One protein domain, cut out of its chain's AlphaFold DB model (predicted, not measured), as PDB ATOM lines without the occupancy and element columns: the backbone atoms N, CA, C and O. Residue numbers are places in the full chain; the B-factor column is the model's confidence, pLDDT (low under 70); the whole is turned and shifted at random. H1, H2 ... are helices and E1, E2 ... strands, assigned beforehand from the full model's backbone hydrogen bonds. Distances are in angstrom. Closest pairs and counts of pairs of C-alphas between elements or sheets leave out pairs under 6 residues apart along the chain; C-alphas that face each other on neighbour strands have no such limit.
ATOM      1  N   SER A 212     146.228 163.023 125.521       92.94
ATOM      2  CA  SER A 212     145.647 162.272 124.404       92.94
ATOM      3  C   SER A 212     145.856 162.974 123.058       92.94
ATOM      4  O   SER A 212     146.238 162.326 122.083       92.94
ATOM      5  N   ASP A 213     145.683 164.297 123.001       94.50
ATOM      6  CA  ASP A 213     145.933 165.094 121.796       94.50
ATOM      7  C   ASP A 213     147.423 165.094 121.436       94.50
ATOM      8  O   ASP A 213     147.785 164.860 120.287       94.50
ATOM      9  N   LEU A 214     148.309 165.311 122.416       96.06
ATOM     10  CA  LEU A 214     149.763 165.311 122.206       96.06
ATOM     11  C   LEU A 214     150.249 163.955 121.665       96.06
ATOM     12  O   LEU A 214     151.077 163.909 120.753       96.06
ATOM     13  N   CYS A 215     149.701 162.860 122.200       95.81
ATOM     14  CA  CYS A 215     149.941 161.493 121.740       95.81
ATOM     15  C   CYS A 215     149.509 161.299 120.279       95.81
ATOM     16  O   CYS A 215     150.291 160.810 119.461       95.81
ATOM     17  N   GLN A 216     148.293 161.727 119.936       94.62
ATOM     18  CA  GLN A 216     147.771 161.651 118.570       94.62
ATOM     19  C   GLN A 216     148.561 162.535 117.596       94.62
ATOM     20  O   GLN A 216     148.819 162.116 116.471       94.62
ATOM     21  N   ILE A 217     149.004 163.727 118.012       96.38
ATOM     22  CA  ILE A 217     149.838 164.613 117.185       96.38
ATOM     23  C   ILE A 217     151.176 163.934 116.868       96.38
ATOM     24  O   ILE A 217     151.635 163.995 115.727       96.38
ATOM     25  N   PHE A 218     151.789 163.260 117.846       97.81
ATOM     26  CA  PHE A 218     153.016 162.495 117.622       97.81
ATOM     27  C   PHE A 218     152.776 161.340 116.640       97.81
ATOM     28  O   PHE A 218     153.516 161.184 115.671       97.81
ATOM     29  N   GLU A 219     151.717 160.552 116.852       95.56
ATOM     30  CA  GLU A 219     151.358 159.427 115.977       95.56
ATOM     31  C   GLU A 219     151.044 159.897 114.546       95.56
ATOM     32  O   GLU A 219     151.482 159.271 113.581       95.56
ATOM     33  N   MET A 220     150.384 161.047 114.386       94.94
ATOM     34  CA  MET A 220     150.158 161.689 113.090       94.94
ATOM     35  C   MET A 220     151.480 162.041 112.385       94.94
ATOM     36  O   MET A 220     151.611 161.782 111.189       94.94
ATOM     37  N   MET A 221     152.471 162.592 113.100       96.75
ATOM     38  CA  MET A 221     153.796 162.898 112.531       96.75
ATOM     39  C   MET A 221     154.545 161.632 112.097       96.75
ATOM     40  O   MET A 221     155.156 161.630 111.024       96.75
ATOM     41  N   CYS A 222     154.458 160.553 112.883       97.00
ATOM     42  CA  CYS A 222     154.993 159.245 112.507       97.00
ATOM     43  C   CYS A 222     154.334 158.725 111.223       97.00
ATOM     44  O   CYS A 222     155.032 158.437 110.250       97.00
ATOM     45  N   ASN A 223     153.000 158.680 111.185       94.44
ATOM     46  CA  ASN A 223     152.242 158.150 110.051       94.44
ATOM     47  C   ASN A 223     152.505 158.935 108.758       94.44
ATOM     48  O   ASN A 223     152.675 158.331 107.700       94.44
ATOM     49  N   ALA A 224     152.612 160.267 108.841       95.31
ATOM     50  CA  ALA A 224     152.933 161.124 107.696       95.31
ATOM     51  C   ALA A 224     154.295 160.797 107.053       95.31
ATOM     52  O   ALA A 224     154.505 161.086 105.877       95.31
ATOM     53  N   ASN A 225     155.206 160.174 107.806       95.50
ATOM     54  CA  ASN A 225     156.540 159.782 107.357       95.50
ATOM     55  C   ASN A 225     156.725 158.256 107.310       95.50
ATOM     56  O   ASN A 225     157.849 157.773 107.234       95.50
ATOM     57  N   THR A 226     155.632 157.483 107.310       95.88
ATOM     58  CA  THR A 226     155.651 156.007 107.257       95.88
ATOM     59  C   THR A 226     156.367 155.345 108.449       95.88
ATOM     60  O   THR A 226     156.823 154.208 108.350       95.88
ATOM     61  N   TYR A 227     156.443 156.023 109.596       97.56
ATOM     62  CA  TYR A 227     156.879 155.419 110.855       97.56
ATOM     63  C   TYR A 227     155.695 154.834 111.622       97.56
ATOM     64  O   TYR A 227     154.596 155.389 111.618       97.56
ATOM     65  N   GLN A 228     155.941 153.746 112.342       96.12
ATOM     66  CA  GLN A 228     154.991 153.094 113.231       96.12
ATOM     67  C   GLN A 228     155.599 152.943 114.623       96.12
ATOM     68  O   GLN A 228     156.735 152.504 114.786       96.12
ATOM     69  N   LEU A 229     154.815 153.288 115.642       97.19
ATOM     70  CA  LEU A 229     155.182 153.054 117.034       97.19
ATOM     71  C   LEU A 229     154.887 151.602 117.410       97.19
ATOM     72  O   LEU A 229     153.778 151.105 117.174       97.19
ATOM     73  N   THR A 230     155.830 150.939 118.078       96.62
ATOM     74  CA  THR A 230     155.515 149.682 118.768       96.62
ATOM     75  C   THR A 230     154.544 149.941 119.928       96.62
ATOM     76  O   THR A 230     154.474 151.060 120.449       96.62
ATOM     77  N   PRO A 231     153.793 148.931 120.404       95.38
ATOM     78  CA  PRO A 231     152.911 149.129 121.551       95.38
ATOM     79  C   PRO A 231     153.659 149.579 122.819       95.38
ATOM     80  O   PRO A 231     153.161 150.418 123.570       95.38
ATOM     81  N   ALA A 232     154.894 149.100 123.016       95.50
ATOM     82  CA  ALA A 232     155.780 149.564 124.086       95.50
ATOM     83  C   ALA A 232     156.159 151.044 123.933       95.50
ATOM     84  O   ALA A 232     156.175 151.765 124.932       95.50
ATOM     85  N   ALA A 233     156.432 151.499 122.703       97.44
ATOM     86  CA  ALA A 233     156.690 152.907 122.416       97.44
ATOM     87  C   ALA A 233     155.456 153.770 122.706       97.44
ATOM     88  O   ALA A 233     155.580 154.773 123.397       97.44
ATOM     89  N   ARG A 234     154.256 153.348 122.286       96.81
ATOM     90  CA  ARG A 234     152.997 154.048 122.605       96.81
ATOM     91  C   ARG A 234     152.814 154.243 124.112       96.81
ATOM     92  O   ARG A 234     152.690 155.371 124.579       96.81
ATOM     93  N   GLY A 235     152.870 153.162 124.891       94.38
ATOM     94  CA  GLY A 235     152.700 153.247 126.345       94.38
ATOM     95  C   GLY A 235     153.747 154.142 127.024       94.38
ATOM     96  O   GLY A 235     153.408 154.949 127.887       94.38
ATOM     97  N   ASN A 236     155.012 154.052 126.602       95.12
ATOM     98  CA  ASN A 236     156.084 154.892 127.144       95.12
ATOM     99  C   ASN A 236     155.961 156.363 126.732       95.12
ATOM    100  O   ASN A 236     156.231 157.243 127.546       95.12
ATOM    101  N   LEU A 237     155.528 156.638 125.503       96.81
ATOM    102  CA  LEU A 237     155.281 157.991 125.018       96.81
ATOM    103  C   LEU A 237     154.133 158.650 125.788       96.81
ATOM    104  O   LEU A 237     154.253 159.811 126.168       96.81
ATOM    105  N   ALA A 238     153.063 157.906 126.082       94.62
ATOM    106  CA  ALA A 238     151.970 158.400 126.914       94.62
ATOM    107  C   ALA A 238     152.452 158.789 128.320       94.62
ATOM    108  O   ALA A 238     152.146 159.883 128.788       94.62
ATOM    109  N   ILE A 239     153.262 157.945 128.971       92.44
ATOM    110  CA  ILE A 239     153.864 158.262 130.279       92.44
ATOM    111  C   ILE A 239     154.776 159.489 130.168       92.44
ATOM    112  O   ILE A 239     154.701 160.399 130.992       92.44
ATOM    113  N   LEU A 240     155.616 159.545 129.136       94.50
ATOM    114  CA  LEU A 240     156.535 160.655 128.907       94.50
ATOM    115  C   LEU A 240     155.795 161.991 128.766       94.50
ATOM    116  O   LEU A 240     156.123 162.959 129.453       94.50
ATOM    117  N   LEU A 241     154.789 162.042 127.891       95.12
ATOM    118  CA  LEU A 241     154.008 163.250 127.632       95.12
ATOM    119  C   LEU A 241     153.153 163.640 128.831       95.12
ATOM    120  O   LEU A 241     153.024 164.826 129.113       95.12
ATOM    121  N   ASN A 242     152.625 162.666 129.566       92.44
ATOM    122  CA  ASN A 242     151.890 162.936 130.789       92.44
ATOM    123  C   ASN A 242     152.797 163.572 131.853       92.44
ATOM    124  O   ASN A 242     152.459 164.621 132.386       92.44
ATOM    125  N   ARG A 243     154.017 163.052 132.051       90.50
ATOM    126  CA  ARG A 243     154.998 163.642 132.975       90.50
ATOM    127  C   ARG A 243     155.356 165.082 132.608       90.50
ATOM    128  O   ARG A 243     155.422 165.944 133.476       90.50
ATOM    129  N   VAL A 244     155.583 165.327 131.321       92.94
ATOM    130  CA  VAL A 244     155.846 166.667 130.781       92.94
ATOM    131  C   VAL A 244     154.647 167.598 130.986       92.94
ATOM    132  O   VAL A 244     154.832 168.762 131.325       92.94
ATOM    133  N   PHE A 245     153.430 167.093 130.792       92.62
ATOM    134  CA  PHE A 245     152.201 167.856 130.969       92.62
ATOM    135  C   PHE A 245     151.947 168.205 132.440       92.62
ATOM    136  O   PHE A 245     151.516 169.317 132.728       92.62
ATOM    137  N   THR A 246     152.253 167.309 133.380       89.62
ATOM    138  CA  THR A 246     152.148 167.571 134.825       89.62
ATOM    139  C   THR A 246     153.080 168.695 135.274       89.62
ATOM    140  O   THR A 246     152.676 169.551 136.053       89.62
ATOM    141  N   ASP A 247     154.303 168.734 134.743       88.44
ATOM    142  CA  ASP A 247     155.314 169.742 135.087       88.44
ATOM    143  C   ASP A 247     155.186 171.045 134.261       88.44
ATOM    144  O   ASP A 247     156.099 171.877 134.286       88.44
ATOM    145  N   ARG A 248     154.104 171.214 133.485       91.62
ATOM    146  CA  ARG A 248     153.955 172.338 132.549       91.62
ATOM    147  C   ARG A 248     153.805 173.679 133.266       91.62
ATOM    148  O   ARG A 248     153.212 173.774 134.337       91.62
ATOM    149  N   ASP A 249     154.294 174.725 132.619       89.38
ATOM    150  CA  ASP A 249     154.128 176.111 133.039       89.38
ATOM    151  C   ASP A 249     153.343 176.912 131.984       89.38
ATOM    152  O   ASP A 249     152.832 176.370 131.003       89.38
ATOM    153  N   GLN A 250     153.260 178.227 132.175       84.81
ATOM    154  CA  GLN A 250     152.606 179.149 131.242       84.81
ATOM    155  C   GLN A 250     153.267 179.223 129.851       84.81
ATOM    156  O   GLN A 250     152.705 179.821 128.945       84.81
ATOM    157  N   ASN A 251     154.449 178.631 129.660       85.75
ATOM    158  CA  ASN A 251     155.181 178.626 128.393       85.75
ATOM    159  C   ASN A 251     155.156 177.243 127.724       85.75
ATOM    160  O   ASN A 251     156.009 176.931 126.885       85.75
ATOM    161  N   PHE A 252     154.191 176.396 128.090       93.44
ATOM    162  CA  PHE A 252     154.094 175.035 127.588       93.44
ATOM    163  C   PHE A 252     154.046 174.973 126.052       93.44
ATOM    164  O   PHE A 252     153.199 175.575 125.395       93.44
ATOM    165  N   GLY A 253     154.969 174.214 125.456       93.12
ATOM    166  CA  GLY A 253     155.198 174.227 124.008       93.12
ATOM    167  C   GLY A 253     154.209 173.420 123.157       93.12
ATOM    168  O   GLY A 253     154.315 173.470 121.931       93.12
ATOM    169  N   ASN A 254     153.287 172.655 123.753       96.75
ATOM    170  CA  ASN A 254     152.212 171.951 123.036       96.75
ATOM    171  C   ASN A 254     152.704 171.152 121.802       96.75
ATOM    172  O   ASN A 254     153.660 170.382 121.896       96.75
ATOM    173  N   ALA A 255     152.114 171.344 120.614       95.88
ATOM    174  CA  ALA A 255     152.525 170.639 119.397       95.88
ATOM    175  C   ALA A 255     153.979 170.938 118.981       95.88
ATOM    176  O   ALA A 255     154.603 170.127 118.296       95.88
ATOM    177  N   ARG A 256     154.554 172.076 119.404       96.00
ATOM    178  CA  ARG A 256     155.980 172.380 119.202       96.00
ATOM    179  C   ARG A 256     156.856 171.478 120.065       96.00
ATOM    180  O   ARG A 256     157.871 170.986 119.586       96.00
ATOM    181  N   LEU A 257     156.440 171.219 121.307       97.12
ATOM    182  CA  LEU A 257     157.102 170.247 122.177       97.12
ATOM    183  C   LEU A 257     157.051 168.849 121.558       97.12
ATOM    184  O   LEU A 257     158.079 168.179 121.493       97.12
ATOM    185  N   VAL A 258     155.886 168.444 121.044       97.94
ATOM    186  CA  VAL A 258     155.701 167.146 120.377       97.94
ATOM    187  C   VAL A 258     156.573 167.030 119.128       97.94
ATOM    188  O   VAL A 258     157.243 166.016 118.957       97.94
ATOM    189  N   ARG A 259     156.649 168.079 118.298       97.62
ATOM    190  CA  ARG A 259     157.542 168.119 117.128       97.62
ATOM    191  C   ARG A 259     159.005 167.934 117.525       97.62
ATOM    192  O   ARG A 259     159.683 167.085 116.962       97.62
ATOM    193  N   ASN A 260     159.470 168.680 118.525       97.75
ATOM    194  CA  ASN A 260     160.843 168.560 119.013       97.75
ATOM    195  C   ASN A 260     161.119 167.154 119.579       97.75
ATOM    196  O   ASN A 260     162.215 166.621 119.418       97.75
ATOM    197  N   ALA A 261     160.138 166.545 120.253       98.19
ATOM    198  CA  ALA A 261     160.244 165.175 120.742       98.19
ATOM    199  C   ALA A 261     160.308 164.161 119.585       98.19
ATOM    200  O   ALA A 261     161.129 163.245 119.623       98.19
ATOM    201  N   TYR A 262     159.495 164.345 118.545       98.56
ATOM    202  CA  TYR A 262     159.515 163.529 117.332       98.56
ATOM    203  C   TYR A 262     160.871 163.612 116.621       98.56
ATOM    204  O   TYR A 262     161.492 162.582 116.377       98.56
ATOM    205  N   GLU A 263     161.398 164.816 116.389       98.38
ATOM    206  CA  GLU A 263     162.713 165.014 115.759       98.38
ATOM    207  C   GLU A 263     163.844 164.340 116.551       98.38
ATOM    208  O   GLU A 263     164.691 163.658 115.974       98.38
ATOM    209  N   ARG A 264     163.828 164.448 117.887       98.44
ATOM    210  CA  ARG A 264     164.785 163.731 118.750       98.44
ATOM    211  C   ARG A 264     164.619 162.215 118.675       98.44
ATOM    212  O   ARG A 264     165.616 161.504 118.709       98.44
ATOM    213  N   THR A 265     163.384 161.730 118.558       98.62
ATOM    214  CA  THR A 265     163.097 160.299 118.392       98.62
ATOM    215  C   THR A 265     163.705 159.769 117.099       98.62
ATOM    216  O   THR A 265     164.317 158.708 117.112       98.62
ATOM    217  N   LEU A 266     163.600 160.524 116.000       98.31
ATOM    218  CA  LEU A 266     164.232 160.153 114.732       98.31
ATOM    219  C   LEU A 266     165.761 160.109 114.836       98.31
ATOM    220  O   LEU A 266     166.378 159.200 114.291       98.31
ATOM    221  N   GLY A 267     166.366 161.054 115.563       98.12
ATOM    222  CA  GLY A 267     167.802 161.022 115.854       98.12
ATOM    223  C   GLY A 267     168.207 159.751 116.606       98.12
ATOM    224  O   GLY A 267     169.085 159.021 116.156       98.12
ATOM    225  N   ASN A 268     167.503 159.431 117.695       98.19
ATOM    226  CA  ASN A 268     167.771 158.227 118.486       98.19
ATOM    227  C   ASN A 268     167.546 156.932 117.683       98.19
ATOM    228  O   ASN A 268     168.321 155.987 117.807       98.19
ATOM    229  N   HIS A 269     166.505 156.893 116.844       98.31
ATOM    230  CA  HIS A 269     166.219 155.772 115.943       98.31
ATOM    231  C   HIS A 269     167.359 155.554 114.942       98.31
ATOM    232  O   HIS A 269     167.822 154.423 114.772       98.31
ATOM    233  N   ALA A 270     167.856 156.633 114.330       97.69
ATOM    234  CA  ALA A 270     168.988 156.581 113.412       97.69
ATOM    235  C   ALA A 270     170.268 156.095 114.111       97.69
ATOM    236  O   ALA A 270     170.966 155.236 113.565       97.69
ATOM    237  N   ASP A 271     170.546 156.581 115.324       97.56
ATOM    238  CA  ASP A 271     171.691 156.140 116.128       97.56
ATOM    239  C   ASP A 271     171.591 154.646 116.461       97.56
ATOM    240  O   ASP A 271     172.535 153.887 116.223       97.56
ATOM    241  N   ARG A 272     170.422 154.188 116.933       96.56
ATOM    242  CA  ARG A 272     170.178 152.776 117.253       96.56
ATOM    243  C   ARG A 272     170.401 151.876 116.041       96.56
ATOM    244  O   ARG A 272     171.084 150.860 116.161       96.56
ATOM    245  N   LEU A 273     169.832 152.226 114.885       96.88
ATOM    246  CA  LEU A 273     169.987 151.422 113.670       96.88
ATOM    247  C   LEU A 273     171.427 151.436 113.149       96.88
ATOM    248  O   LEU A 273     171.912 150.403 112.699       96.88
ATOM    249  N   SER A 274     172.122 152.569 113.251       96.25
ATOM    250  CA  SER A 274     173.520 152.693 112.818       96.25
ATOM    251  C   SER A 274     174.480 151.873 113.681       96.25
ATOM    252  O   SER A 274     175.508 151.408 113.194       96.25
ATOM    253  N   MET A 275     174.148 151.681 114.961       94.75
ATOM    254  CA  MET A 275     174.909 150.847 115.894       94.75
ATOM    255  C   MET A 275     174.488 149.368 115.879       94.75
ATOM    256  O   MET A 275     175.102 148.559 116.578       94.75
ATOM    257  N   SER A 276     173.452 149.002 115.118       92.44
ATOM    258  CA  SER A 276     172.957 147.627 115.041       92.44
ATOM    259  C   SER A 276     173.960 146.710 114.342       92.44
ATOM    260  O   SER A 276     174.499 147.033 113.285       92.44
ATOM    261  N   THR A 277     174.179 145.525 114.912       91.94
ATOM    262  CA  THR A 277     174.932 144.442 114.262       91.94
ATOM    263  C   THR A 277     174.060 143.607 113.323       91.94
ATOM    264  O   THR A 277     174.587 142.848 112.509       91.94
ATOM    265  N   GLU A 278     172.734 143.735 113.424       91.88
ATOM    266  CA  GLU A 278     171.781 143.072 112.539       91.88
ATOM    267  C   GLU A 278     171.569 143.874 111.245       91.88
ATOM    268  O   GLU A 278     171.597 145.110 111.278       91.88
ATOM    269  N   PRO A 279     171.315 143.206 110.101       93.06
ATOM    270  CA  PRO A 279     171.002 143.887 108.851       93.06
ATOM    271  C   PRO A 279     169.786 144.807 108.990       93.06
ATOM    272  O   PRO A 279     168.725 144.395 109.453       93.06
ATOM    273  N   ILE A 280     169.922 146.045 108.516       95.88
ATOM    274  CA  ILE A 280     168.825 147.012 108.496       95.88
ATOM    275  C   ILE A 280     167.761 146.544 107.494       95.88
ATOM    276  O   ILE A 280     168.034 146.376 106.304       95.88
ATOM    277  N   THR A 281     166.531 146.355 107.973       96.00
ATOM    278  CA  THR A 281     165.383 145.925 107.167       96.00
ATOM    279  C   THR A 281     164.410 147.078 106.933       96.00
ATOM    280  O   THR A 281     164.437 148.109 107.605       96.00
ATOM    281  N   ARG A 282     163.484 146.908 105.981       95.56
ATOM    282  CA  ARG A 282     162.390 147.872 105.779       95.56
ATOM    283  C   ARG A 282     161.530 148.039 107.037       95.56
ATOM    284  O   ARG A 282     161.073 149.144 107.323       95.56
ATOM    285  N   GLU A 283     161.315 146.954 107.773       95.19
ATOM    286  CA  GLU A 283     160.563 146.970 109.027       95.19
ATOM    287  C   GLU A 283     161.311 147.770 110.099       95.19
ATOM    288  O   GLU A 283     160.730 148.681 110.684       95.19
ATOM    289  N   SER A 284     162.617 147.545 110.281       95.38
ATOM    290  CA  SER A 284     163.404 148.299 111.265       95.38
ATOM    291  C   SER A 284     163.485 149.792 110.925       95.38
ATOM    292  O   SER A 284     163.404 150.633 111.819       95.38
ATOM    293  N   LEU A 285     163.575 150.139 109.634       96.81
ATOM    294  CA  LEU A 285     163.568 151.528 109.151       96.81
ATOM    295  C   LEU A 285     162.253 152.265 109.422       96.81
ATOM    296  O   LEU A 285     162.260 153.487 109.499       96.81
ATOM    297  N   SER A 286     161.141 151.543 109.555       97.06
ATOM    298  CA  SER A 286     159.815 152.126 109.794       97.06
ATOM    299  C   SER A 286     159.319 151.936 111.227       97.06
ATOM    300  O   SER A 286     158.276 152.479 111.577       97.06
ATOM    301  N   THR A 287     160.056 151.223 112.083       97.62
ATOM    302  CA  THR A 287     159.614 150.890 113.444       97.62
ATOM    303  C   THR A 287     160.344 151.720 114.495       97.62
ATOM    304  O   THR A 287     161.554 151.587 114.691       97.62
ATOM    305  N   ILE A 288     159.577 152.547 115.207       98.38
ATOM    306  CA  ILE A 288     160.023 153.293 116.386       98.38
ATOM    307  C   ILE A 288     159.719 152.463 117.634       98.38
ATOM    308  O   ILE A 288     158.563 152.134 117.925       98.38
ATOM    309  N   GLU A 289     160.756 152.145 118.401       97.75
ATOM    310  CA  GLU A 289     160.637 151.428 119.667       97.75
ATOM    311  C   GLU A 289     160.720 152.376 120.863       97.75
ATOM    312  O   GLU A 289     161.088 153.543 120.755       97.75
ATOM    313  N   ALA A 290     160.391 151.857 122.049       97.62
ATOM    314  CA  ALA A 290     160.382 152.652 123.269       97.62
ATOM    315  C   ALA A 290     161.749 153.282 123.573       97.62
ATOM    316  O   ALA A 290     161.786 154.398 124.073       97.62
ATOM    317  N   VAL A 291     162.852 152.598 123.252       97.19
ATOM    318  CA  VAL A 291     164.222 153.094 123.479       97.19
ATOM    319  C   VAL A 291     164.571 154.326 122.643       97.19
ATOM    320  O   VAL A 291     165.454 155.079 123.041       97.19
ATOM    321  N   ASP A 292     163.864 154.565 121.536       98.38
ATOM    322  CA  ASP A 292     164.108 155.725 120.676       98.38
ATOM    323  C   ASP A 292     163.497 157.002 121.269       98.38
ATOM    324  O   ASP A 292     163.846 158.113 120.874       98.38
ATOM    325  N   LEU A 293     162.575 156.887 122.227       98.44
ATOM    326  CA  LEU A 293     161.873 158.043 122.773       98.44
ATOM    327  C   LEU A 293     162.806 158.941 123.606       98.44
ATOM    328  O   LEU A 293     163.675 158.462 124.339       98.44
ATOM    329  N   PRO A 294     162.617 160.270 123.574       97.50
ATOM    330  CA  PRO A 294     163.537 161.217 124.189       97.50
ATOM    331  C   PRO A 294     163.227 161.430 125.677       97.50
ATOM    332  O   PRO A 294     162.922 162.545 126.089       97.50
ATOM    333  N   PHE A 295     163.336 160.391 126.509       95.75
ATOM    334  CA  PHE A 295     162.909 160.415 127.922       95.75
ATOM    335  C   PHE A 295     163.437 161.589 128.754       95.75
ATOM    336  O   PHE A 295     162.756 162.060 129.661       95.75
ATOM    337  N   ARG A 296     164.611 162.122 128.401       93.38
ATOM    338  CA  ARG A 296     165.234 163.268 129.081       93.38
ATOM    339  C   ARG A 296     164.463 164.588 128.945       93.38
ATOM    340  O   ARG A 296     164.854 165.560 129.582       93.38
ATOM    341  N   ILE A 297     163.402 164.656 128.132       93.19
ATOM    342  CA  ILE A 297     162.496 165.819 128.136       93.19
ATOM    343  C   ILE A 297     161.631 165.882 129.402       93.19
ATOM    344  O   ILE A 297     161.179 166.965 129.758       93.19
ATOM    345  N   ALA A 298     161.421 164.752 130.085       91.38
ATOM    346  CA  ALA A 298     160.698 164.684 131.348       91.38
ATOM    347  C   ALA A 298     161.654 164.591 132.539       91.38
ATOM    348  O   ALA A 298     162.624 163.828 132.537       91.38
ATOM    349  N   LYS A 299     161.335 165.311 133.619       86.38
ATOM    350  CA  LYS A 299     162.089 165.220 134.872       86.38
ATOM    351  C   LYS A 299     161.882 163.851 135.525       86.38
ATOM    352  O   LYS A 299     160.753 163.432 135.791       86.38
ATOM    353  N   GLY A 300     162.993 163.187 135.845       85.25
ATOM    354  CA  GLY A 300     163.000 161.901 136.549       85.25
ATOM    355  C   GLY A 300     162.837 160.669 135.655       85.25
ATOM    356  O   GLY A 300     162.725 159.570 136.187       85.25
ATOM    357  N   MET A 301     162.853 160.819 134.325       88.88
ATOM    358  CA  MET A 301     162.836 159.690 133.389       88.88
ATOM    359  C   MET A 301     164.203 159.515 132.718       88.88
ATOM    360  O   MET A 301     164.715 160.430 132.075       88.88
ATOM    361  N   ALA A 302     164.797 158.328 132.862       88.62
ATOM    362  CA  ALA A 302     166.103 157.996 132.281       88.62
ATOM    363  C   ALA A 302     166.018 157.066 131.058       88.62
ATOM    364  O   ALA A 302     166.977 156.974 130.296       88.62
ATOM    365  N   GLY A 303     164.886 156.391 130.867       92.69
ATOM    366  CA  GLY A 303     164.689 155.378 129.839       92.69
ATOM    367  C   GLY A 303     163.275 154.792 129.892       92.69
ATOM    368  O   GLY A 303     162.443 155.288 130.661       92.69
ATOM    369  N   PRO A 304     163.005 153.746 129.095       93.69
ATOM    370  CA  PRO A 304     161.694 153.121 129.041       93.69
ATOM    371  C   PRO A 304     161.349 152.390 130.342       93.69
ATOM    372  O   PRO A 304     162.200 151.785 130.992       93.69
ATOM    373  N   VAL A 305     160.067 152.421 130.685       90.44
ATOM    374  CA  VAL A 305     159.452 151.660 131.774       90.44
ATOM    375  C   VAL A 305     158.986 150.306 131.231       90.44
ATOM    376  O   VAL A 305     158.525 150.217 130.088       90.44
ATOM    377  N   ASP A 306     159.093 149.248 132.041       90.44
ATOM    378  CA  ASP A 306     158.502 147.947 131.709       90.44
ATOM    379  C   ASP A 306     156.979 148.002 131.885       90.44
ATOM    380  O   ASP A 306     156.468 148.303 132.963       90.44
ATOM    381  N   LEU A 307     156.255 147.711 130.803       91.25
ATOM    382  CA  LEU A 307     154.801 147.828 130.726       91.25
ATOM    383  C   LEU A 307     154.093 146.485 130.488       91.25
ATOM    384  O   LEU A 307     152.908 146.463 130.151       91.25
ATOM    385  N   LYS A 308     154.792 145.351 130.635       89.75
ATOM    386  CA  LYS A 308     154.242 144.015 130.327       89.75
ATOM    387  C   LYS A 308     152.999 143.658 131.144       89.75
ATOM    388  O   LYS A 308     152.071 143.041 130.618       89.75
ATOM    389  N   THR A 309     152.970 144.030 132.423       89.31
ATOM    390  CA  THR A 309     151.844 143.746 133.333       89.31
ATOM    391  C   THR A 309     150.814 144.867 133.381       89.31
ATOM    392  O   THR A 309     149.743 144.681 133.956       89.31
ATOM    393  N   SER A 310     151.117 146.003 132.757       91.25
ATOM    394  CA  SER A 310     150.268 147.182 132.780       91.25
ATOM    395  C   SER A 310     148.953 146.955 132.028       91.25
ATOM    396  O   SER A 310     148.804 146.055 131.182       91.25
ATOM    397  N   ARG A 311     147.965 147.772 132.374       92.25
ATOM    398  CA  ARG A 311     146.618 147.786 131.812       92.25
ATOM    399  C   ARG A 311     146.252 149.204 131.406       92.25
ATOM    400  O   ARG A 311     146.725 150.155 132.014       92.25
ATOM    401  N   TRP A 312     145.408 149.336 130.389       92.00
ATOM    402  CA  TRP A 312     144.869 150.615 129.928       92.00
ATOM    403  C   TRP A 312     143.359 150.553 129.949       92.00
ATOM    404  O   TRP A 312     142.793 149.562 129.497       92.00
ATOM    405  N   ARG A 313     142.707 151.587 130.467       91.62
ATOM    406  CA  ARG A 313     141.247 151.676 130.473       91.62
ATOM    407  C   ARG A 313     140.750 152.080 129.090       91.62
ATOM    408  O   ARG A 313     141.333 152.944 128.441       91.62
ATOM    409  N   VAL A 314     139.685 151.426 128.639       92.00
ATOM    410  CA  VAL A 314     139.127 151.617 127.300       92.00
ATOM    411  C   VAL A 314     137.613 151.531 127.364       92.00
ATOM    412  O   VAL A 314     137.069 150.555 127.878       92.00
ATOM    413  N   ASN A 315     136.947 152.512 126.775       93.50
ATOM    414  CA  ASN A 315     135.518 152.513 126.533       93.50
ATOM    415  C   ASN A 315     135.240 152.179 125.070       93.50
ATOM    416  O   ASN A 315     135.931 152.624 124.150       93.50
ATOM    417  N   CYS A 316     134.193 151.392 124.840       92.56
ATOM    418  CA  CYS A 316     133.658 151.252 123.499       92.56
ATOM    419  C   CYS A 316     132.958 152.556 123.082       92.56
ATOM    420  O   CYS A 316     132.024 152.958 123.770       92.56
ATOM    421  N   PRO A 317     133.290 153.151 121.924       91.94
ATOM    422  CA  PRO A 317     132.681 154.411 121.492       91.94
ATOM    423  C   PRO A 317     131.215 154.277 121.037       91.94
ATOM    424  O   PRO A 317     130.597 155.268 120.666       91.94
ATOM    425  N   HIS A 318     130.659 153.059 121.000       92.50
ATOM    426  CA  HIS A 318     129.279 152.814 120.568       92.50
ATOM    427  C   HIS A 318     128.335 152.434 121.713       92.50
ATOM    428  O   HIS A 318     127.247 152.986 121.814       92.50
ATOM    429  N   CYS A 319     128.727 151.471 122.554       93.06
ATOM    430  CA  CYS A 319     127.899 150.999 123.671       93.06
ATOM    431  C   CYS A 319     128.399 151.463 125.044       93.06
ATOM    432  O   CYS A 319     127.870 151.010 126.054       93.06
ATOM    433  N   GLU A 320     129.459 152.279 125.080       92.81
ATOM    434  CA  GLU A 320     130.069 152.840 126.296       92.81
ATOM    435  C   GLU A 320     130.605 151.794 127.295       92.81
ATOM    436  O   GLU A 320     131.061 152.135 128.382       92.81
ATOM    437  N   ASN A 321     130.623 150.506 126.928       92.19
ATOM    438  CA  ASN A 321     131.138 149.449 127.791       92.19
ATOM    439  C   ASN A 321     132.636 149.649 128.083       92.19
ATOM    440  O   ASN A 321     133.459 149.621 127.159       92.19
ATOM    441  N   THR A 322     132.981 149.765 129.365       91.56
ATOM    442  CA  THR A 322     134.357 149.920 129.850       91.56
ATOM    443  C   THR A 322     135.047 148.571 130.051       91.56
ATOM    444  O   THR A 322     134.494 147.638 130.631       91.56
ATOM    445  N   THR A 323     136.295 148.467 129.605       91.44
ATOM    446  CA  THR A 323     137.185 147.319 129.817       91.44
ATOM    447  C   THR A 323     138.617 147.797 130.061       91.44
ATOM    448  O   THR A 323     138.909 148.994 130.031       91.44
ATOM    449  N   THR A 324     139.534 146.855 130.283       92.25
ATOM    450  CA  THR A 324     140.969 147.115 130.187       92.25
ATOM    451  C   THR A 324     141.602 146.393 128.999       92.25
ATOM    452  O   THR A 324     141.163 145.312 128.604       92.25
ATOM    453  N   ALA A 325     142.640 146.998 128.428       92.31
ATOM    454  CA  ALA A 325     143.492 146.435 127.391       92.31
ATOM    455  C   ALA A 325     144.890 146.136 127.950       92.31
ATOM    456  O   ALA A 325     145.366 146.811 128.864       92.31
ATOM    457  N   SER A 326     145.553 145.118 127.401       93.38
ATOM    458  CA  SER A 326     146.969 144.835 127.649       93.38
ATOM    459  C   SER A 326     147.852 145.438 126.554       93.38
ATOM    460  O   SER A 326     147.371 145.810 125.482       93.38
ATOM    461  N   LEU A 327     149.160 145.507 126.820       93.19
ATOM    462  CA  LEU A 327     150.140 146.190 125.974       93.19
ATOM    463  C   LEU A 327     150.047 145.863 124.466       93.19
ATOM    464  O   LEU A 327     150.068 146.806 123.685       93.19
ATOM    465  N   PRO A 328     149.901 144.603 124.003       94.56
ATOM    466  CA  PRO A 328     149.881 144.301 122.565       94.56
ATOM    467  C   PRO A 328     148.731 144.950 121.783       94.56
ATOM    468  O   PRO A 328     148.832 145.100 120.569       94.56
ATOM    469  N   PHE A 329     147.644 145.333 122.459       93.25
ATOM    470  CA  PHE A 329     146.461 145.903 121.813       93.25
ATOM    471  C   PHE A 329     146.553 147.415 121.585       93.25
ATOM    472  O   PHE A 329     145.733 147.967 120.857       93.25
ATOM    473  N   LEU A 330     147.538 148.101 122.171       92.56
ATOM    474  CA  LEU A 330     147.630 149.559 122.109       92.56
ATOM    475  C   LEU A 330     147.829 150.071 120.678       92.56
ATOM    476  O   LEU A 330     148.790 149.701 119.997       92.56
ATOM    477  N   GLY A 331     146.921 150.946 120.234       89.44
ATOM    478  CA  GLY A 331     146.895 151.489 118.875       89.44
ATOM    479  C   GLY A 331     146.450 150.495 117.798       89.44
ATOM    480  O   GLY A 331     146.446 150.851 116.620       89.44
ATOM    481  N   GLN A 332     146.062 149.270 118.167       91.88
ATOM    482  CA  GLN A 332     145.540 148.260 117.243       91.88
ATOM    483  C   GLN A 332     144.024 148.389 117.078       91.88
ATOM    484  O   GLN A 332     143.330 148.891 117.963       91.88
ATOM    485  N   ILE A 333     143.496 147.895 115.955       93.00
ATOM    486  CA  ILE A 333     142.048 147.757 115.766       93.00
ATOM    487  C   ILE A 333     141.558 146.567 116.592       93.00
ATOM    488  O   ILE A 333     141.931 145.422 116.338       93.00
ATOM    489  N   VAL A 334     140.694 146.842 117.563       93.44
ATOM    490  CA  VAL A 334     140.063 145.861 118.449       93.44
ATOM    491  C   VAL A 334     138.564 145.777 118.171       93.44
ATOM    492  O   VAL A 334     137.981 146.662 117.545       93.44
ATOM    493  N   LYS A 335     137.931 144.692 118.622       94.94
ATOM    494  CA  LYS A 335     136.487 144.467 118.509       94.94
ATOM    495  C   LYS A 335     135.859 144.495 119.901       94.94
ATOM    496  O   LYS A 335     136.331 143.797 120.793       94.94
ATOM    497  N   CYS A 336     134.794 145.273 120.087       93.25
ATOM    498  CA  CYS A 336     134.033 145.264 121.333       93.25
ATOM    499  C   CYS A 336     133.352 143.905 121.543       93.25
ATOM    500  O   CYS A 336     132.637 143.431 120.661       93.25
ATOM    501  N   ASN A 337     133.487 143.323 122.735       92.25
ATOM    502  CA  ASN A 337     132.811 142.066 123.069       92.25
ATOM    503  C   ASN A 337     131.295 142.228 123.285       92.25
ATOM    504  O   ASN A 337     130.567 141.255 123.131       92.25
ATOM    505  N   ALA A 338     130.819 143.431 123.627       93.56
ATOM    506  CA  ALA A 338     129.404 143.689 123.903       93.56
ATOM    507  C   ALA A 338     128.595 143.994 122.630       93.56
ATOM    508  O   ALA A 338     127.549 143.395 122.407       93.56
ATOM    509  N   CYS A 339     129.086 144.899 121.775       93.44
ATOM    510  CA  CYS A 339     128.351 145.369 120.593       93.44
ATOM    511  C   CYS A 339     129.031 145.053 119.254       93.44
ATOM    512  O   CYS A 339     128.554 145.492 118.216       93.44
ATOM    513  N   SER A 340     130.155 144.327 119.242       93.62
ATOM    514  CA  SER A 340     130.923 143.998 118.029       93.62
ATOM    515  C   SER A 340     131.537 145.170 117.247       93.62
ATOM    516  O   SER A 340     132.264 144.910 116.288       93.62
ATOM    517  N   THR A 341     131.350 146.424 117.672       93.31
ATOM    518  CA  THR A 341     131.980 147.598 117.048       93.31
ATOM    519  C   THR A 341     133.502 147.453 117.006       93.31
ATOM    520  O   THR A 341     134.125 147.100 118.013       93.31
ATOM    521  N   ARG A 342     134.104 147.744 115.846       94.88
ATOM    522  CA  ARG A 342     135.559 147.750 115.649       94.88
ATOM    523  C   ARG A 342     136.099 149.170 115.739       94.88
ATOM    524  O   ARG A 342     135.598 150.068 115.070       94.88
ATOM    525  N   PHE A 343     137.126 149.364 116.551       93.69
ATOM    526  CA  PHE A 343     137.721 150.674 116.805       93.69
ATOM    527  C   PHE A 343     139.199 150.525 117.155       93.69
ATOM    528  O   PHE A 343     139.650 149.446 117.542       93.69
ATOM    529  N   ARG A 344     139.972 151.600 117.027       92.44
ATOM    530  CA  ARG A 344     141.364 151.648 117.460       92.44
ATOM    531  C   ARG A 344     141.444 151.819 118.973       92.44
ATOM    532  O   ARG A 344     140.854 152.737 119.540       92.44
ATOM    533  N   CYS A 345     142.176 150.921 119.625       92.38
ATOM    534  CA  CYS A 345     142.375 150.955 121.068       92.38
ATOM    535  C   CYS A 345     143.201 152.195 121.462       92.38
ATOM    536  O   CYS A 345     144.338 152.327 120.990       92.38
ATOM    537  N   PRO A 346     142.687 153.067 122.348       91.50
ATOM    538  CA  PRO A 346     143.450 154.188 122.878       91.50
ATOM    539  C   PRO A 346     144.606 153.671 123.733       91.50
ATOM    540  O   PRO A 346     144.561 152.566 124.282       91.50
ATOM    541  N   TRP A 347     145.672 154.462 123.811       91.81
ATOM    542  CA  TRP A 347     146.940 154.034 124.412       91.81
ATOM    543  C   TRP A 347     147.519 155.013 125.439       91.81
ATOM    544  O   TRP A 347     148.581 154.763 126.009       91.81
ATOM    545  N   TRP A 348     146.784 156.086 125.730       90.19
ATOM    546  CA  TRP A 348     147.134 157.120 126.705       90.19
ATOM    547  C   TRP A 348     146.475 156.928 128.086       90.19
ATOM    548  O   TRP A 348     146.948 157.500 129.064       90.19
ATOM    549  N   ASN A 349     145.453 156.071 128.202       87.19
ATOM    550  CA  ASN A 349     144.672 155.864 129.435       87.19
ATOM    551  C   ASN A 349     145.236 154.758 130.335       87.19
ATOM    552  O   ASN A 349     144.602 153.720 130.553       87.19
ATOM    553  N   LEU A 350     146.466 154.929 130.805       87.50
ATOM    554  CA  LEU A 350     147.129 153.941 131.652       87.50
ATOM    555  C   LEU A 350     146.345 153.713 132.959       87.50
ATOM    556  O   LEU A 350     145.954 154.649 133.641       87.50
ATOM    557  N   ASP A 351     146.132 152.468 133.368       85.12
ATOM    558  CA  ASP A 351     145.645 152.176 134.713       85.12
ATOM    559  C   ASP A 351     146.819 152.267 135.690       85.12
ATOM    560  O   ASP A 351     147.665 151.373 135.760       85.12
ATOM    561  N   ARG A 352     146.866 153.347 136.471       75.94
ATOM    562  CA  ARG A 352     147.929 153.600 137.455       75.94
ATOM    563  C   ARG A 352     148.139 152.453 138.446       75.94
ATOM    564  O   ARG A 352     149.260 152.234 138.887       75.94
ATOM    565  N   SER A 353     147.079 151.718 138.793       76.31
ATOM    566  CA  SER A 353     147.169 150.616 139.757       76.31
ATOM    567  C   SER A 353     147.925 149.409 139.198       76.31
ATOM    568  O   SER A 353     148.375 148.549 139.951       76.31
ATOM    569  N   SER A 354     148.102 149.369 137.875       79.94
ATOM    570  CA  SER A 354     148.730 148.264 137.162       79.94
ATOM    571  C   SER A 354     150.234 148.434 136.929       79.94
ATOM    572  O   SER A 354     150.863 147.491 136.440       79.94
ATOM    573  N   VAL A 355     150.823 149.595 137.261       75.56
ATOM    574  CA  VAL A 355     152.239 149.876 136.968       75.56
ATOM    575  C   VAL A 355     153.089 149.963 138.236       75.56
ATOM    576  O   VAL A 355     152.934 150.901 139.024       75.56
ATOM    577  N   PRO A 356     154.034 149.028 138.441       67.94
ATOM    578  CA  PRO A 356     154.951 149.078 139.574       67.94
ATOM    579  C   PRO A 356     155.817 150.350 139.552       67.94
ATOM    580  O   PRO A 356     156.473 150.644 138.557       67.94
ATOM    581  N   GLY A 357     155.853 151.095 140.661       67.75
ATOM    582  CA  GLY A 357     156.777 152.226 140.847       67.75
ATOM    583  C   GLY A 357     156.291 153.598 140.359       67.75
ATOM    584  O   GLY A 357     156.978 154.586 140.595       67.75
ATOM    585  N   LEU A 358     155.097 153.701 139.765       68.00
ATOM    586  CA  LEU A 358     154.481 154.968 139.326       68.00
ATOM    587  C   LEU A 358     153.556 155.596 140.395       68.00
ATOM    588  O   LEU A 358     152.509 156.171 140.095       68.00
ATOM    589  N   ASN A 359     153.943 155.498 141.672       55.56
ATOM    590  CA  ASN A 359     153.177 156.071 142.784       55.56
ATOM    591  C   ASN A 359     153.139 157.610 142.689       55.56
ATOM    592  O   ASN A 359     154.185 158.251 142.621       55.56
ATOM    593  N   GLY A 360     151.939 158.206 142.718       55.38
ATOM    594  CA  GLY A 360     151.746 159.667 142.678       55.38
ATOM    595  C   GLY A 360     151.718 160.292 141.276       55.38
ATOM    596  O   GLY A 360     151.793 161.510 141.152       55.38
ATOM    597  N   PHE A 361     151.618 159.480 140.224       65.06
ATOM    598  CA  PHE A 361     151.471 159.957 138.851       65.06
ATOM    599  C   PHE A 361     150.021 160.402 138.580       65.06
ATOM    600  O   PHE A 361     149.108 159.571 138.568       65.06
ATOM    601  N   GLU A 362     149.798 161.707 138.406       66.56
ATOM    602  CA  GLU A 362     148.494 162.244 137.999       66.56
ATOM    603  C   GLU A 362     148.259 161.993 136.516       66.56
ATOM    604  O   GLU A 362     148.957 162.542 135.673       66.56
ATOM    605  N   LEU A 363     147.247 161.191 136.191       70.69
ATOM    606  CA  LEU A 363     146.793 161.048 134.819       70.69
ATOM    607  C   LEU A 363     145.727 162.096 134.540       70.69
ATOM    608  O   LEU A 363     144.618 162.023 135.064       70.69
ATOM    609  N   TYR A 364     146.085 163.072 133.719       70.75
ATOM    610  CA  TYR A 364     145.125 163.994 133.144       70.75
ATOM    611  C   TYR A 364     144.279 163.224 132.123       70.75
ATOM    612  O   TYR A 364     144.827 162.650 131.180       70.75
ATOM    613  N   GLU A 365     142.963 163.186 132.346       76.00
ATOM    614  CA  GLU A 365     141.946 162.538 131.504       76.00
ATOM    615  C   GLU A 365     140.787 163.520 131.279       76.00
ATOM    616  O   GLU A 365     140.217 164.045 132.239       76.00
ATOM    617  N   ARG A 366     140.426 163.772 130.018       82.69
ATOM    618  CA  ARG A 366     139.212 164.510 129.644       82.69
ATOM    619  C   ARG A 366     138.057 163.548 129.355       82.69
ATOM    620  O   ARG A 366     138.296 162.388 129.005       82.69
ATOM    621  N   PRO A 367     136.798 164.019 129.432       77.25
ATOM    622  CA  PRO A 367     135.666 163.279 128.883       77.25
ATOM    623  C   PRO A 367     135.951 162.851 127.435       77.25
ATOM    624  O   PRO A 367     136.349 163.677 126.620       77.25
ATOM    625  N   GLY A 368     135.780 161.562 127.137       80.31
ATOM    626  CA  GLY A 368     136.042 160.984 125.813       80.31
ATOM    627  C   GLY A 368     137.461 160.448 125.590       80.31
ATOM    628  O   GLY A 368     137.658 159.658 124.674       80.31
ATOM    629  N   ASP A 369     138.447 160.762 126.443       84.31
ATOM    630  CA  ASP A 369     139.811 160.226 126.270       84.31
ATOM    631  C   ASP A 369     139.848 158.692 126.382       84.31
ATOM    632  O   ASP A 369     140.702 158.053 125.770       84.31
ATOM    633  N   LEU A 370     138.913 158.096 127.131       83.94
ATOM    634  CA  LEU A 370     138.766 156.645 127.286       83.94
ATOM    635  C   LEU A 370     138.220 155.949 126.038       83.94
ATOM    636  O   LEU A 370     138.387 154.734 125.910       83.94
ATOM    637  N   ASP A 371     137.564 156.682 125.143       85.62
ATOM    638  CA  ASP A 371     136.825 156.093 124.041       85.62
ATOM    639  C   ASP A 371     137.769 155.611 122.935       85.62
ATOM    640  O   ASP A 371     138.790 156.218 122.605       85.62
ATOM    641  N   GLY A 372     137.416 154.475 122.343       80.62
ATOM    642  CA  GLY A 372     138.010 154.035 121.090       80.62
ATOM    643  C   GLY A 372     137.873 155.073 119.980       80.62
ATOM    644  O   GLY A 372     136.815 155.674 119.819       80.62
ATOM    645  N   TYR A 373     138.912 155.220 119.161       85.12
ATOM    646  CA  TYR A 373     138.929 156.152 118.028       85.12
ATOM    647  C   TYR A 373     139.026 155.404 116.691       85.12
ATOM    648  O   TYR A 373     139.086 154.176 116.676       85.12
ATOM    649  N   ASP A 374     138.973 156.108 115.555       84.31
ATOM    650  CA  ASP A 374     138.977 155.511 114.206       84.31
ATOM    651  C   ASP A 374     137.967 154.356 114.036       84.31
ATOM    652  O   ASP A 374     138.324 153.246 113.611       84.31
ATOM    653  N   ILE A 375     136.704 154.595 114.410       86.25
ATOM    654  CA  ILE A 375     135.626 153.603 114.300       86.25
ATOM    655  C   ILE A 375     135.538 153.125 112.849       86.25
ATOM    656  O   ILE A 375     135.310 153.912 111.931       86.25
ATOM    657  N   GLN A 376     135.716 151.824 112.648       83.38
ATOM    658  CA  GLN A 376     135.576 151.217 111.331       83.38
ATOM    659  C   GLN A 376     134.097 150.918 111.106       83.38
ATOM    660  O   GLN A 376     133.462 150.273 111.946       83.38
ATOM    661  N   ALA A 377     133.548 151.376 109.980       71.75
ATOM    662  CA  ALA A 377     132.220 150.949 109.558       71.75
ATOM    663  C   ALA A 377     132.205 149.418 109.419       71.75
ATOM    664  O   ALA A 377     133.195 148.824 108.981       71.75
TER     665      ALA A 377
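AT A GLANCE: This is residues 212 to 377 of the 384 residues of a protein of Gimesia sp (UniProt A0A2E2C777). Two unlike parts sit side by side along the longest axis: a cluster of helices, in which H1 touches both H2 and H3, and a strand part of two small separate sheets, the hairpin E1 and E2 and the three strands E3, E4 and E5. Short H4 lies near the far end of H3, and residues 274 to 280, of which 274 belongs to H3, stick out there. The 166 printed residues hold four named helices followed by five named strands, with both sheets antiparallel and the larger in the order E3, E4, E5. The class is mixed, helices and strands, though under half of the residues are in named elements. The whole is compact, with a radius of gyration of the C-alphas of 16.0 A and spans of 47 by 39 by 29 A.

HOW THE PARTS SIT: H1, residues 212 to 224, touches H2, residues 231 to 246, with residues 212 to 215 alone; the closest C-alphas are those of Cys 215 and Ala 238, 6.4 A apart. These two run opposite ways at a steep tilt of 47 degrees. H3, residues 254 to 274, touches H1 with its residues 254 to 262 alone, closest at the C-alphas of Phe 218 and Val 258, 6.0 A apart. H1 and H3 run the same way at a steep tilt of 48 degrees. H2 and H3 are near each other. H4, residues 282 to 286, is close to H3 but not clearly touching, with the C-alphas of Leu 273 and Ser 284 closest at 7.7 A. In H1, H2, H3 and H4 every O i to N i+4 pair is within hydrogen-bond range. Residues 228 to 229 pair with residues 287 to 288, parallel. E1, residues 311 to 315, and E2, residues 322 to 326, form an antiparallel hairpin, with N 314 and O 323 2.9 A apart. E3, residues 333 to 335, E4, residues 342 to 344, and E5, residues 373 to 376, form a meander, each strand the antiparallel neighbour of the one before. N 334 and O 343 are 2.8 A apart, and N 344 and O 373 are 2.7 A apart. E2 and E3 are apart, and H1, H2 and H3 are apart from the five strands.

IN THESE COORDINATES: H1 begins at C-alpha 212, (145.647, 162.272, 124.404), and is 18.3 A long. H2 is 22.7 A long, and H3 is 30.5 A long, ending at C-alpha 274, (173.520, 152.693, 112.818). E1 spans 13.2 A and E2 13.8 A. E5 ends at C-alpha 376, (135.576, 151.217, 111.331).

THE WHOLE: The two C-alphas farthest apart, those of Thr 277 and Cys 319, are 48.4 A apart. The printed part has no cut. The links H4 to E1, 24 residues, and E4 to E5, 28 residues, are long. The mean pLDDT of the printed part is 91.0, and residues 356 to 362 are under 70.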